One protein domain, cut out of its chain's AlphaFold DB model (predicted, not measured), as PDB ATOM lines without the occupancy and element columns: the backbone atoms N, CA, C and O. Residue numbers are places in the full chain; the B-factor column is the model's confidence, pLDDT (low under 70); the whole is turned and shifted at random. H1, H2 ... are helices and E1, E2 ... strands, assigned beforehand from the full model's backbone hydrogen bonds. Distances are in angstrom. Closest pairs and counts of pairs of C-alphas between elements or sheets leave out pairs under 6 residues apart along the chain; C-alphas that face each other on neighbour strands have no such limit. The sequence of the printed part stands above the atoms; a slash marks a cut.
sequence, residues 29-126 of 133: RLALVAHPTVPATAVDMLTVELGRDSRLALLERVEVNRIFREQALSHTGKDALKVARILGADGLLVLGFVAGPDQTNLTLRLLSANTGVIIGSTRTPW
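What this domain is: This is residues 29 to 126 of the 133 residues of an uncharacterized protein of Verrucomicrobia subdivision 3 bacterium (UniProt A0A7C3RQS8). A twisted sheet of five strands lies between H1 over one face and H3 over the other, three layers with helices on both faces of the sheet, while H2 packs on H3 and grazes the sheet at E1. The printed part has 98 residues with three named helices and five named strands, in the order E1, H1, E2, H2, H3, E3, E4, E5. The sheet, in order E2 E1 E3 E4 E5, is mixed, and the class is mixed, helices and strands. The whole is compact, with a radius of gyration of the C-alphas of 13.0 A and spans of 39 by 32 by 25 A.

How they stand to each other: E1, residues 29 to 34, is parallel to E2, residues 56 to 59, with N 30 and O 57 within hydrogen-bond range at 2.9 A, and to E3, residues 91 to 98, with N 31 and O 91 at 2.9 A. H1, residues 40 to 51, is on the sheet at a height of 7.8 A, only just over E3 with 3 C-alphas; E1, H1, E2 form a strand-helix-strand unit, parallel neighbours joined through a helix, with a right-handed crossover. H2, residues 61 to 70, touches H3, residues 77 to 86, about perpendicular at 77 degrees, the closest C-alphas, of Ile 67 and Val 83, being 6.6 A apart. H3 is on the sheet at a height of 9.0 A, over E1 and E3; E2, H2, H3, E3 form a split unit, E1 between its strands, also right-handed. E3, E4, residues 105 to 112, and E5, residues 118 to 125, form a meander of antiparallel hairpins, with N 92 and O 111 at 2.8 A and N 106 and O 124 at 2.9 A. Every O i to N i+4 pair is within hydrogen-bond range in H1, H2 and H3.

Where its parts are: E1 begins at C-alpha 29 (166.255, 143.521, 71.813), and E5 ends at C-alpha 125 (142.731, 157.541, 74.395). H1 measures 16.1 A, E3 22.3 A, E4 23.0 A and E5 20.8 A.

The domain as a whole: The farthest C-alphas, of Gly 88 and Asp 102, are 39.3 A apart. The printed part has no cut and no long link. Its mean pLDDT is 81.8; residues 60, 62 to 65, 67 and 69 to 78 are under 70.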
ATOM      1  N   ARG A  29     166.828 144.184  70.640       89.88
ATOM      2  CA  ARG A  29     166.255 143.521  71.813       89.88
ATOM      3  C   ARG A  29     165.423 144.523  72.599       89.88
ATOM      4  O   ARG A  29     165.956 145.480  73.159       89.88
ATOM      5  N   LEU A  30     164.112 144.326  72.642       89.12
ATOM      6  CA  LEU A  30     163.182 145.254  73.278       89.12
ATOM      7  C   LEU A  30     162.545 144.601  74.506       89.12
ATOM      8  O   LEU A  30     161.822 143.613  74.396       89.12
ATOM      9  N   ALA A  31     162.788 145.181  75.679       90.19
ATOM     10  CA  ALA A  31     162.077 144.816  76.897       90.19
ATOM     11  C   ALA A  31     160.718 145.520  76.939       90.19
ATOM     12  O   ALA A  31     160.648 146.741  76.795       90.19
ATOM     13  N   LEU A  32     159.653 144.762  77.188       87.88
ATOM     14  CA  LEU A  32     158.311 145.292  77.402       87.88
ATOM     15  C   LEU A  32     157.977 145.265  78.894       87.88
ATOM     16  O   LEU A  32     157.935 144.198  79.506       87.88
ATOM     17  N   VAL A  33     157.705 146.428  79.477       86.12
ATOM     18  CA  VAL A  33     157.274 146.547  80.873       86.12
ATOM     19  C   VAL A  33     155.942 147.270  80.909       86.12
ATOM     20  O   VAL A  33     155.821 148.399  80.441       86.12
ATOM     21  N   ALA A  34     154.942 146.631  81.498       84.69
ATOM     22  CA  ALA A  34     153.643 147.239  81.720       84.69
ATOM     23  C   ALA A  34     153.466 147.560  83.200       84.69
ATOM     24  O   ALA A  34     153.751 146.729  84.062       84.69
ATOM     25  N   HIS A  35     152.993 148.769  83.492       81.88
ATOM     26  CA  HIS A  35     152.559 149.115  84.837       81.88
ATOM     27  C   HIS A  35     151.369 148.219  85.241       81.88
ATOM     28  O   HIS A  35     150.541 147.923  84.379       81.88
ATOM     29  N   PRO A  36     151.223 147.823  86.521       76.62
ATOM     30  CA  PRO A  36     150.138 146.939  86.970       76.62
ATOM     31  C   PRO A  36     148.725 147.442  86.655       76.62
ATOM     32  O   PRO A  36     147.790 146.661  86.579       76.62
ATOM     33  N   THR A  37     148.574 148.753  86.469       80.31
ATOM     34  CA  THR A  37     147.298 149.397  86.129       80.31
ATOM     35  C   THR A  37     146.941 149.309  84.644       80.31
ATOM     36  O   THR A  37     145.866 149.753  84.253       80.31
ATOM     37  N   VAL A  38     147.841 148.799  83.797       82.94
ATOM     38  CA  VAL A  38     147.584 148.601  82.368       82.94
ATOM     39  C   VAL A  38     146.805 147.293  82.181       82.94
ATOM     40  O   VAL A  38     147.274 146.256  82.654       82.94
ATOM     41  N   PRO A  39     145.670 147.299  81.456       83.56
ATOM     42  CA  PRO A  39     144.918 146.082  81.156       83.56
ATOM     43  C   PRO A  39     145.782 145.036  80.442       83.56
ATOM     44  O   PRO A  39     146.491 145.369  79.489       83.56
ATOM     45  N   ALA A  40     145.689 143.765  80.849       83.19
ATOM     46  CA  ALA A  40     146.459 142.674  80.243       83.19
ATOM     47  C   ALA A  40     146.217 142.565  78.727       83.19
ATOM     48  O   ALA A  40     147.165 142.452  77.958       83.19
ATOM     49  N   THR A  41     144.969 142.761  78.295       83.62
ATOM     50  CA  THR A  41     144.570 142.771  76.879       83.62
ATOM     51  C   THR A  41     145.329 143.806  76.042       83.62
ATOM     52  O   THR A  41     145.686 143.535  74.896       83.62
ATOM     53  N   ALA A  42     145.633 144.981  76.610       82.69
ATOM     54  CA  ALA A  42     146.423 146.016  75.945       82.69
ATOM     55  C   ALA A  42     147.878 145.572  75.740       82.69
ATOM     56  O   ALA A  42     148.473 145.823  74.690       82.69
ATOM     57  N   VAL A  43     148.444 144.916  76.755       84.44
ATOM     58  CA  VAL A  43     149.814 144.396  76.740       84.44
ATOM     59  C   VAL A  43     149.935 143.250  75.743       84.44
ATOM     60  O   VAL A  43     150.877 143.235  74.954       84.44
ATOM     61  N   ASP A  44     148.973 142.334  75.732       85.81
ATOM     62  CA  ASP A  44     148.981 141.160  74.860       85.81
ATOM     63  C   ASP A  44     148.831 141.564  73.392       85.81
ATOM     64  O   ASP A  44     149.630 141.147  72.554       85.81
ATOM     65  N   MET A  45     147.887 142.460  73.081       85.56
ATOM     66  CA  MET A  45     147.731 142.998  71.728       85.56
ATOM     67  C   MET A  45     149.021 143.676  71.249       85.56
ATOM     68  O   MET A  45     149.474 143.427  70.135       85.56
ATOM     69  N   LEU A  46     149.647 144.504  72.092       85.31
ATOM     70  CA  LEU A  46     150.890 145.175  71.723       85.31
ATOM     71  C   LEU A  46     152.053 144.186  71.559       85.31
ATOM     72  O   LEU A  46     152.871 144.359  70.662       85.31
ATOM     73  N   THR A  47     152.111 143.143  72.388       86.62
ATOM     74  CA  THR A  47     153.114 142.073  72.278       86.62
ATOM     75  C   THR A  47     152.971 141.340  70.947       86.62
ATOM     76  O   THR A  47     153.964 141.134  70.255       86.62
ATOM     77  N   VAL A  48     151.739 141.014  70.543       87.38
ATOM     78  CA  VAL A  48     151.460 140.381  69.246       87.38
ATOM     79  C   VAL A  48     151.861 141.292  68.088       87.38
ATOM     80  O   VAL A  48     152.537 140.839  67.169       87.38
ATOM     81  N   GLU A  49     151.475 142.569  68.117       87.69
ATOM     82  CA  GLU A  49     151.798 143.497  67.027       87.69
ATOM     83  C   GLU A  49     153.304 143.761  66.913       87.69
ATOM     84  O   GLU A  49     153.847 143.744  65.810       87.69
ATOM     85  N   LEU A  50     154.005 143.951  68.034       86.31
ATOM     86  CA  LEU A  50     155.455 144.150  68.027       86.31
ATOM     87  C   LEU A  50     156.216 142.868  67.660       86.31
ATOM     88  O   LEU A  50     157.249 142.948  67.004       86.31
ATOM     89  N   GLY A  51     155.701 141.693  68.035       84.62
ATOM     90  CA  GLY A  51     156.302 140.398  67.710       84.62
ATOM     91  C   GLY A  51     156.216 140.034  66.225       84.62
ATOM     92  O   GLY A  51     156.942 139.156  65.767       84.62
ATOM     93  N   ARG A  52     155.360 140.718  65.453       87.25
ATOM     94  CA  ARG A  52     155.310 140.591  63.987       87.25
ATOM     95  C   ARG A  52     156.444 141.335  63.280       87.25
ATOM     96  O   ARG A  52     156.689 141.058  62.107       87.25
ATOM     97  N   ASP A  53     157.117 142.278  63.941       85.00
ATOM     98  CA  ASP A  53     158.234 143.017  63.348       85.00
ATOM     99  C   ASP A  53     159.535 142.218  63.490       85.00
ATOM    100  O   ASP A  53     160.123 142.138  64.567       85.00
ATOM    101  N   SER A  54     160.031 141.664  62.381       81.94
ATOM    102  CA  SER A  54     161.257 140.855  62.351       81.94
ATOM    103  C   SER A  54     162.532 141.628  62.712       81.94
ATOM    104  O   SER A  54     163.596 141.028  62.851       81.94
ATOM    105  N   ARG A  55     162.461 142.959  62.831       85.25
ATOM    106  CA  ARG A  55     163.575 143.803  63.285       85.25
ATOM    107  C   ARG A  55     163.656 143.880  64.808       85.25
ATOM    108  O   ARG A  55     164.655 144.382  65.319       85.25
ATOM    109  N   LEU A  56     162.624 143.425  65.521       85.56
ATOM    110  CA  LEU A  56     162.529 143.464  66.974       85.56
ATOM    111  C   LEU A  56     162.616 142.050  67.552       85.56
ATOM    112  O   LEU A  56     161.911 141.139  67.132       85.56
ATOM    113  N   ALA A  57     163.457 141.881  68.567       88.19
ATOM    114  CA  ALA A  57     163.461 140.707  69.425       88.19
ATOM    115  C   ALA A  57     162.812 141.099  70.755       88.19
ATOM    116  O   ALA A  57     163.456 141.703  71.618       88.19
ATOM    117  N   LEU A  58     161.520 140.804  70.909       87.25
ATOM    118  CA  LEU A  58     160.830 141.035  72.174       87.25
ATOM    119  C   LEU A  58     161.376 140.094  73.243       87.25
ATOM    120  O   LEU A  58     161.460 138.885  73.039       87.25
ATOM    121  N   LEU A  59     161.739 140.657  74.390       85.12
ATOM    122  CA  LEU A  59     162.120 139.862  75.546       85.12
ATOM    123  C   LEU A  59     160.865 139.371  76.264       85.12
ATOM    124  O   LEU A  59     159.936 140.144  76.509       85.12
ATOM    125  N   GLU A  60     160.862 138.085  76.605       69.88
ATOM    126  CA  GLU A  60     159.710 137.399  77.176       69.88
ATOM    127  C   GLU A  60     159.215 138.080  78.456       69.88
ATOM    128  O   GLU A  60     159.958 138.286  79.423       69.88
ATOM    129  N   ARG A  61     157.912 138.385  78.495       70.38
ATOM    130  CA  ARG A  61     157.262 139.060  79.633       70.38
ATOM    131  C   ARG A  61     157.434 138.274  80.937       70.38
ATOM    132  O   ARG A  61     157.554 138.860  82.013       70.38
ATOM    133  N   VAL A  62     157.468 136.944  80.846       63.31
ATOM    134  CA  VAL A  62     157.705 136.045  81.986       63.31
ATOM    135  C   VAL A  62     159.100 136.251  82.572       63.31
ATOM    136  O   VAL A  62     159.250 136.283  83.793       63.31
ATOM    137  N   GLU A  63     160.105 136.440  81.721       67.31
ATOM    138  CA  GLU A  63     161.493 136.609  82.138       67.31
ATOM    139  C   GLU A  63     161.730 137.992  82.752       67.31
ATOM    140  O   GLU A  63     162.334 138.102  83.819       67.31
ATOM    141  N   VAL A  64     161.127 139.031  82.168       69.00
ATOM    142  CA  VAL A  64     161.075 140.384  82.746       69.00
ATOM    143  C   VAL A  64     160.465 140.358  84.152       69.00
ATOM    144  O   VAL A  64     161.079 140.833  85.110       69.00
ATOM    145  N   ASN A  65     159.296 139.734  84.309       68.81
ATOM    146  CA  ASN A  65     158.606 139.632  85.600       68.81
ATOM    147  C   ASN A  65     159.363 138.768  86.618       68.81
ATOM    148  O   ASN A  65     159.302 139.036  87.820       68.81
ATOM    149  N   ARG A  66     160.081 137.733  86.162       73.75
ATOM    150  CA  ARG A  66     160.951 136.919  87.018       73.75
ATOM    151  C   ARG A  66     162.049 137.780  87.637       73.75
ATOM    152  O   ARG A  66     162.196 137.756  88.855       73.75
ATOM    153  N   ILE A  67     162.742 138.593  86.838       69.88
ATOM    154  CA  ILE A  67     163.816 139.456  87.345       69.88
ATOM    155  C   ILE A  67     163.279 140.533  88.293       69.88
ATOM    156  O   ILE A  67     163.906 140.788  89.319       69.88
ATOM    157  N   PHE A  68     162.109 141.119  88.019       70.12
ATOM    158  CA  PHE A  68     161.481 142.049  88.966       70.12
ATOM    159  C   PHE A  68     161.249 141.411  90.342       70.12
ATOM    160  O   PHE A  68     161.586 142.017  91.359       70.12
ATOM    161  N   ARG A  69     160.731 140.173  90.376       68.75
ATOM    162  CA  ARG A  69     160.507 139.427  91.626       68.75
ATOM    163  C   ARG A  69     161.811 139.063  92.332       68.75
ATOM    164  O   ARG A  69     161.917 139.260  93.536       68.75
ATOM    165  N   GLU A  70     162.800 138.566  91.596       66.12
ATOM    166  CA  GLU A  70     164.090 138.138  92.155       66.12
ATOM    167  C   GLU A  70     164.917 139.296  92.711       66.12
ATOM    168  O   GLU A  70     165.654 139.128  93.676       66.12
ATOM    169  N   GLN A  71     164.793 140.480  92.115       64.56
ATOM    170  CA  GLN A  71     165.537 141.667  92.525       64.56
ATOM    171  C   GLN A  71     164.756 142.558  93.509       64.56
ATOM    172  O   GLN A  71     165.249 143.630  93.856       64.56
ATOM    173  N   ALA A  72     163.551 142.146  93.937       64.06
ATOM    174  CA  ALA A  72     162.625 142.950  94.747       64.06
ATOM    175  C   ALA A  72     162.387 144.366  94.172       64.06
ATOM    176  O   ALA A  72     162.239 145.346  94.903       64.06
ATOM    177  N   LEU A  73     162.392 144.479  92.842       62.31
ATOM    178  CA  LEU A  73     162.296 145.744  92.122       62.31
ATOM    179  C   LEU A  73     160.834 146.107  91.864       62.31
ATOM    180  O   LEU A  73     160.003 145.248  91.566       62.31
ATOM    181  N   SER A  74     160.519 147.399  91.937       59.94
ATOM    182  CA  SER A  74     159.177 147.894  91.629       59.94
ATOM    183  C   SER A  74     159.030 148.142  90.126       59.94
ATOM    184  O   SER A  74     160.011 148.394  89.437       59.94
ATOM    185  N   HIS A  75     157.805 148.175  89.593       63.94
ATOM    186  CA  HIS A  75     157.544 148.535  88.183       63.94
ATOM    187  C   HIS A  75     157.748 150.046  87.902       63.94
ATOM    188  O   HIS A  75     157.097 150.633  87.036       63.94
ATOM    189  N   THR A  76     158.631 150.711  88.656       62.34
ATOM    190  CA  THR A  76     158.955 152.131  88.498       62.34
ATOM    191  C   THR A  76     159.975 152.327  87.375       62.34
ATOM    192  O   THR A  76     160.772 151.442  87.068       62.34
ATOM    193  N   GLY A  77     159.984 153.509  86.748       63.97
ATOM    194  CA  GLY A  77     160.804 153.760  85.555       63.97
ATOM    195  C   GLY A  77     162.316 153.542  85.737       63.97
ATOM    196  O   GLY A  77     162.988 153.160  84.783       63.97
ATOM    197  N   LYS A  78     162.859 153.742  86.947       69.50
ATOM    198  CA  LYS A  78     164.291 153.535  87.240       69.50
ATOM    199  C   LYS A  78     164.636 152.051  87.391       69.50
ATOM    200  O   LYS A  78     165.663 151.598  86.889       69.50
ATOM    201  N   ASP A  79     163.754 151.304  88.037       75.94
ATOM    202  CA  ASP A  79     163.905 149.872  88.277       75.94
ATOM    203  C   ASP A  79     163.694 149.066  86.991       75.94
ATOM    204  O   ASP A  79     164.465 148.158  86.685       75.94
ATOM    205  N   ALA A  80     162.723 149.473  86.170       75.75
ATOM    206  CA  ALA A  80     162.478 148.884  84.859       75.75
ATOM    207  C   ALA A  80     163.676 149.030  83.911       75.75
ATOM    208  O   ALA A  80     164.005 148.094  83.181       75.75
ATOM    209  N   LEU A  81     164.380 150.165  83.964       84.19
ATOM    210  CA  LEU A  81     165.604 150.369  83.189       84.19
ATOM    211  C   LEU A  81     166.724 149.421  83.631       84.19
ATOM    212  O   LEU A  81     167.467 148.906  82.795       84.19
ATOM    213  N   LYS A  82     166.831 149.153  84.937       83.19
ATOM    214  CA  LYS A  82     167.790 148.182  85.472       83.19
ATOM    215  C   LYS A  82     167.471 146.766  84.984       83.19
ATOM    216  O   LYS A  82     168.379 146.080  84.528       83.19
ATOM    217  N   VAL A  83     166.200 146.355  85.019       81.00
ATOM    218  CA  VAL A  83     165.763 145.040  84.511       81.00
ATOM    219  C   VAL A  83     166.061 144.891  83.019       81.00
ATOM    220  O   VAL A  83     166.647 143.890  82.615       81.00
ATOM    221  N   ALA A  84     165.745 145.907  82.212       84.25
ATOM    222  CA  ALA A  84     166.038 145.902  80.779       84.25
ATOM    223  C   ALA A  84     167.537 145.702  80.495       84.25
ATOM    224  O   ALA A  84     167.904 144.880  79.661       84.25
ATOM    225  N   ARG A  85     168.410 146.392  81.244       86.62
ATOM    226  CA  ARG A  85     169.870 146.231  81.134       86.62
ATOM    227  C   ARG A  85     170.339 144.833  81.525       86.62
ATOM    228  O   ARG A  85     171.174 144.271  80.828       86.62
ATOM    229  N   ILE A  86     169.808 144.269  82.614       84.75
ATOM    230  CA  ILE A  86     170.170 142.916  83.076       84.75
ATOM    231  C   ILE A  86     169.829 141.869  82.011       84.75
ATOM    232  O   ILE A  86     170.612 140.955  81.777       84.75
ATOM    233  N   LEU A  87     168.694 142.025  81.328       83.31
ATOM    234  CA  LEU A  87     168.283 141.121  80.254       83.31
ATOM    235  C   LEU A  87     169.040 141.351  78.934       83.31
ATOM    236  O   LEU A  87     168.850 140.605  77.969       83.31
ATOM    237  N   GLY A  88     169.900 142.371  78.875       85.56
ATOM    238  CA  GLY A  88     170.613 142.768  77.665       85.56
ATOM    239  C   GLY A  88     169.684 143.333  76.591       85.56
ATOM    240  O   GLY A  88     169.910 143.086  75.408       85.56
ATOM    241  N   ALA A  89     168.618 144.026  76.996       89.62
ATOM    242  CA  ALA A  89     167.774 144.779  76.079       89.62
ATOM    243  C   ALA A  89     168.521 146.016  75.564       89.62
ATOM    244  O   ALA A  89     169.211 146.688  76.328       89.62
ATOM    245  N   ASP A  90     168.314 146.360  74.298       88.69
ATOM    246  CA  ASP A  90     168.768 147.612  73.689       88.69
ATOM    247  C   ASP A  90     167.781 148.756  73.978       88.69
ATOM    248  O   ASP A  90     168.162 149.921  74.162       88.69
ATOM    249  N   GLY A  91     166.493 148.413  74.067       89.75
ATOM    250  CA  GLY A  91     165.399 149.332  74.349       89.75
ATOM    251  C   GLY A  91     164.476 148.833  75.457       89.75
ATOM    252  O   GLY A  91     164.342 147.635  75.702       89.75
ATOM    253  N   LEU A  92     163.795 149.774  76.100       89.75
ATOM    254  CA  LEU A  92     162.751 149.519  77.084       89.75
ATOM    255  C   LEU A  92     161.477 150.254  76.669       89.75
ATOM    256  O   LEU A  92     161.456 151.484  76.624       89.75
ATOM    257  N   LEU A  93     160.408 149.509  76.411       90.00
ATOM    258  CA  LEU A  93     159.075 150.050  76.198       90.00
ATOM    259  C   LEU A  93     158.270 149.950  77.494       90.00
ATOM    260  O   LEU A  93     157.961 148.856  77.963       90.00
ATOM    261  N   VAL A  94     157.928 151.102  78.062       88.44
ATOM    262  CA  VAL A  94     157.119 151.218  79.276       88.44
ATOM    263  C   VAL A  94     155.694 151.594  78.903       88.44
ATOM    264  O   VAL A  94     155.467 152.641  78.289       88.44
ATOM    265  N   LEU A  95     154.739 150.766  79.312       88.50
ATOM    266  CA  LEU A  95     153.314 151.039  79.207       88.50
ATOM    267  C   LEU A  95     152.805 151.549  80.548       88.50
ATOM    268  O   LEU A  95     153.052 150.945  81.592       88.50
ATOM    269  N   GLY A  96     152.060 152.643  80.509       87.69
ATOM    270  CA  GLY A  96     151.383 153.213  81.662       87.69
ATOM    271  C   GLY A  96     149.931 153.514  81.337       87.69
ATOM    272  O   GLY A  96     149.594 153.832  80.197       87.69
ATOM    273  N   PHE A  97     149.082 153.454  82.349       86.31
ATOM    274  CA  PHE A  97     147.668 153.772  82.234       86.31
ATOM    275  C   PHE A  97     147.367 154.951  83.148       86.31
ATOM    276  O   PHE A  97     147.628 154.881  84.349       86.31
ATOM    277  N   VAL A  98     146.879 156.047  82.571       83.94
ATOM    278  CA  VAL A  98     146.551 157.269  83.306       83.94
ATOM    279  C   VAL A  98     145.045 157.455  83.237       83.94
ATOM    280  O   VAL A  98     144.511 157.846  82.197       83.94
ATOM    281  N   ALA A  99     144.369 157.148  84.342       80.88
ATOM    282  CA  ALA A  99     142.957 157.451  84.510       80.88
ATOM    283  C   ALA A  99     142.792 158.967  84.674       80.88
ATOM    284  O   ALA A  99     143.413 159.578  85.545       80.88
ATOM    285  N   GLY A 100     141.998 159.571  83.796       76.88
ATOM    286  CA  GLY A 100     141.533 160.947  83.921       76.88
ATOM    287  C   GLY A 100     140.039 160.973  84.252       76.88
ATOM    288  O   GLY A 100     139.371 159.959  84.061       76.88
ATOM    289  N   PRO A 101     139.509 162.116  84.715       73.25
ATOM    290  CA  PRO A 101     138.096 162.254  85.071       73.25
ATOM    291  C   PRO A 101     137.146 161.955  83.898       73.25
ATOM    292  O   PRO A 101     136.135 161.296  84.101       73.25
ATOM    293  N   ASP A 102     137.509 162.363  82.677       78.19
ATOM    294  CA  ASP A 102     136.654 162.201  81.489       78.19
ATOM    295  C   ASP A 102     137.151 161.121  80.518       78.19
ATOM    296  O   ASP A 102     136.404 160.621  79.677       78.19
ATOM    297  N   GLN A 103     138.442 160.785  80.581       78.25
ATOM    298  CA  GLN A 103     139.058 159.859  79.642       78.25
ATOM    299  C   GLN A 103     140.303 159.201  80.219       78.25
ATOM    300  O   GLN A 103     141.241 159.851  80.690       78.25
ATOM    301  N   THR A 104     140.343 157.887  80.073       83.69
ATOM    302  CA  THR A 104     141.507 157.079  80.395       83.69
ATOM    303  C   THR A 104     142.460 157.037  79.211       83.69
ATOM    304  O   THR A 104     142.053 156.834  78.067       83.69
ATOM    305  N   ASN A 105     143.743 157.246  79.480       86.50
ATOM    306  CA  ASN A 105     144.777 157.300  78.459       86.50
ATOM    307  C   ASN A 105     145.803 156.187  78.657       86.50
ATOM    308  O   ASN A 105     146.396 156.050  79.729       86.50
ATOM    309  N   LEU A 106     146.073 155.449  77.582       87.75
ATOM    310  CA  LEU A 106     147.230 154.575  77.489       87.75
ATOM    311  C   LEU A 106     148.443 155.419  77.089       87.75
ATOM    312  O   LEU A 106     148.404 156.208  76.145       87.75
ATOM    313  N   THR A 107     149.530 155.262  77.829       89.38
ATOM    314  CA  THR A 107     150.804 155.935  77.585       89.38
ATOM    315  C   THR A 107     151.861 154.899  77.261       89.38
ATOM    316  O   THR A 107     151.974 153.888  77.950       89.38
ATOM    317  N   LEU A 108     152.631 155.149  76.211       90.00
ATOM    318  CA  LEU A 108     153.767 154.327  75.824       90.00
ATOM    319  C   LEU A 108     155.002 155.217  75.827       90.00
ATOM    320  O   LEU A 108     154.979 156.318  75.272       90.00
ATOM    321  N   ARG A 109     156.079 154.758  76.453       89.75
ATOM    322  CA  ARG A 109     157.364 155.458  76.493       89.75
ATOM    323  C   ARG A 109     158.454 154.491  76.083       89.75
ATOM    324  O   ARG A 109     158.632 153.468  76.734       89.75
ATOM    325  N   LEU A 110     159.177 154.824  75.027       89.81
ATOM    326  CA  LEU A 110     160.340 154.083  74.573       89.81
ATOM    327  C   LEU A 110     161.593 154.756  75.120       89.81
ATOM    328  O   LEU A 110     161.819 155.944  74.886       89.81
ATOM    329  N   LEU A 111     162.403 153.995  75.843       90.12
ATOM    330  CA  LEU A 111     163.666 154.429  76.413       90.12
ATOM    331  C   LEU A 111     164.811 153.614  75.818       90.12
ATOM    332  O   LEU A 111     164.671 152.421  75.558       90.12
ATOM    333  N   SER A 112     165.969 154.246  75.663       89.88
ATOM    334  CA  SER A 112     167.225 153.535  75.429       89.88
ATOM    335  C   SER A 112     167.641 152.832  76.716       89.88
ATOM    336  O   SER A 112     167.803 153.492  77.745       89.88
ATOM    337  N   ALA A 113     167.863 151.518  76.675       87.69
ATOM    338  CA  ALA A 113     168.321 150.787  77.852       87.69
ATOM    339  C   ALA A 113     169.714 151.265  78.289       87.69
ATOM    340  O   ALA A 113     169.956 151.486  79.473       87.69
ATOM    341  N   ASN A 114     170.609 151.530  77.336       84.69
ATOM    342  CA  ASN A 114     171.987 151.937  77.614       84.69
ATOM    343  C   ASN A 114     172.074 153.321  78.267       84.69
ATOM    344  O   ASN A 114     172.727 153.482  79.296       84.69
ATOM    345  N   THR A 115     171.362 154.312  77.730       84.00
ATOM    346  CA  THR A 115     171.487 155.709  78.187       84.00
ATOM    347  C   THR A 115     170.392 156.135  79.164       84.00
ATOM    348  O   THR A 115     170.581 157.084  79.918       84.00
ATOM    349  N   GLY A 116     169.251 155.441  79.185       83.06
ATOM    350  CA  GLY A 116     168.065 155.840  79.950       83.06
ATOM    351  C   GLY A 116     167.284 157.011  79.344       83.06
ATOM    352  O   GLY A 116     166.309 157.461  79.942       83.06
ATOM    353  N   VAL A 117     167.686 157.507  78.170       87.00
ATOM    354  CA  VAL A 117     167.014 158.613  77.475       87.00
ATOM    355  C   VAL A 117     165.705 158.131  76.852       87.00
ATOM    356  O   VAL A 117     165.635 157.028  76.309       87.00
ATOM    357  N   ILE A 118     164.668 158.969  76.909       87.25
ATOM    358  CA  ILE A 118     163.389 158.725  76.231       87.25
ATOM    359  C   ILE A 118     163.580 159.014  74.741       87.25
ATOM    360  O   ILE A 118     163.824 160.153  74.358       87.25
ATOM    361  N   ILE A 119     163.461 157.979  73.917       89.62
ATOM    362  CA  ILE A 119     163.565 158.060  72.453       89.62
ATOM    363  C   ILE A 119     162.230 158.514  71.858       89.62
ATOM    364  O   ILE A 119     162.189 159.259  70.885       89.62
ATOM    365  N   GLY A 120     161.124 158.072  72.453       87.44
ATOM    366  CA  GLY A 120     159.794 158.409  71.977       87.44
ATOM    367  C   GLY A 120     158.739 158.199  73.045       87.44
ATOM    368  O   GLY A 120     158.905 157.413  73.979       87.44
ATOM    369  N   SER A 121     157.626 158.906  72.903       90.12
ATOM    370  CA  SER A 121     156.466 158.702  73.756       90.12
ATOM    371  C   SER A 121     155.188 158.993  72.999       90.12
ATOM    372  O   SER A 121     155.127 159.958  72.241       90.12
ATOM    373  N   THR A 122     154.158 158.201  73.258       88.75
ATOM    374  CA  THR A 122     152.818 158.460  72.748       88.75
ATOM    375  C   THR A 122     151.790 158.330  73.861       88.75
ATOM    376  O   THR A 122     151.986 157.614  74.848       88.75
ATOM    377  N   ARG A 123     150.697 159.067  73.704       88.69
ATOM    378  CA  ARG A 123     149.519 159.008  74.555       88.69
ATOM    379  C   ARG A 123     148.323 158.820  73.645       88.69
ATOM    380  O   ARG A 123     148.125 159.607  72.723       88.69
ATOM    381  N   THR A 124     147.532 157.796  73.918       86.12
ATOM    382  CA  THR A 124     146.333 157.500  73.145       86.12
ATOM    383  C   THR A 124     145.145 157.333  74.082       86.12
ATOM    384  O   THR A 124     145.282 156.634  75.093       86.12
ATOM    385  N   PRO A 125     143.976 157.891  73.734       86.25
ATOM    386  CA  PRO A 125     142.731 157.541  74.395       86.25
ATOM    387  C   PRO A 125     142.555 156.028  74.410       86.25
ATOM    388  O   PRO A 125     142.704 155.375  73.372       86.25
ATOM    389  N   TRP A 126     142.272 155.466  75.577       84.19
ATOM    390  CA  TRP A 126     141.940 154.058  75.688       84.19
ATOM    391  C   TRP A 126     140.437 153.879  75.494       84.19
ATOM    392  O   TRP A 126     139.643 154.475  76.216       84.19
TER     393      TRP A 126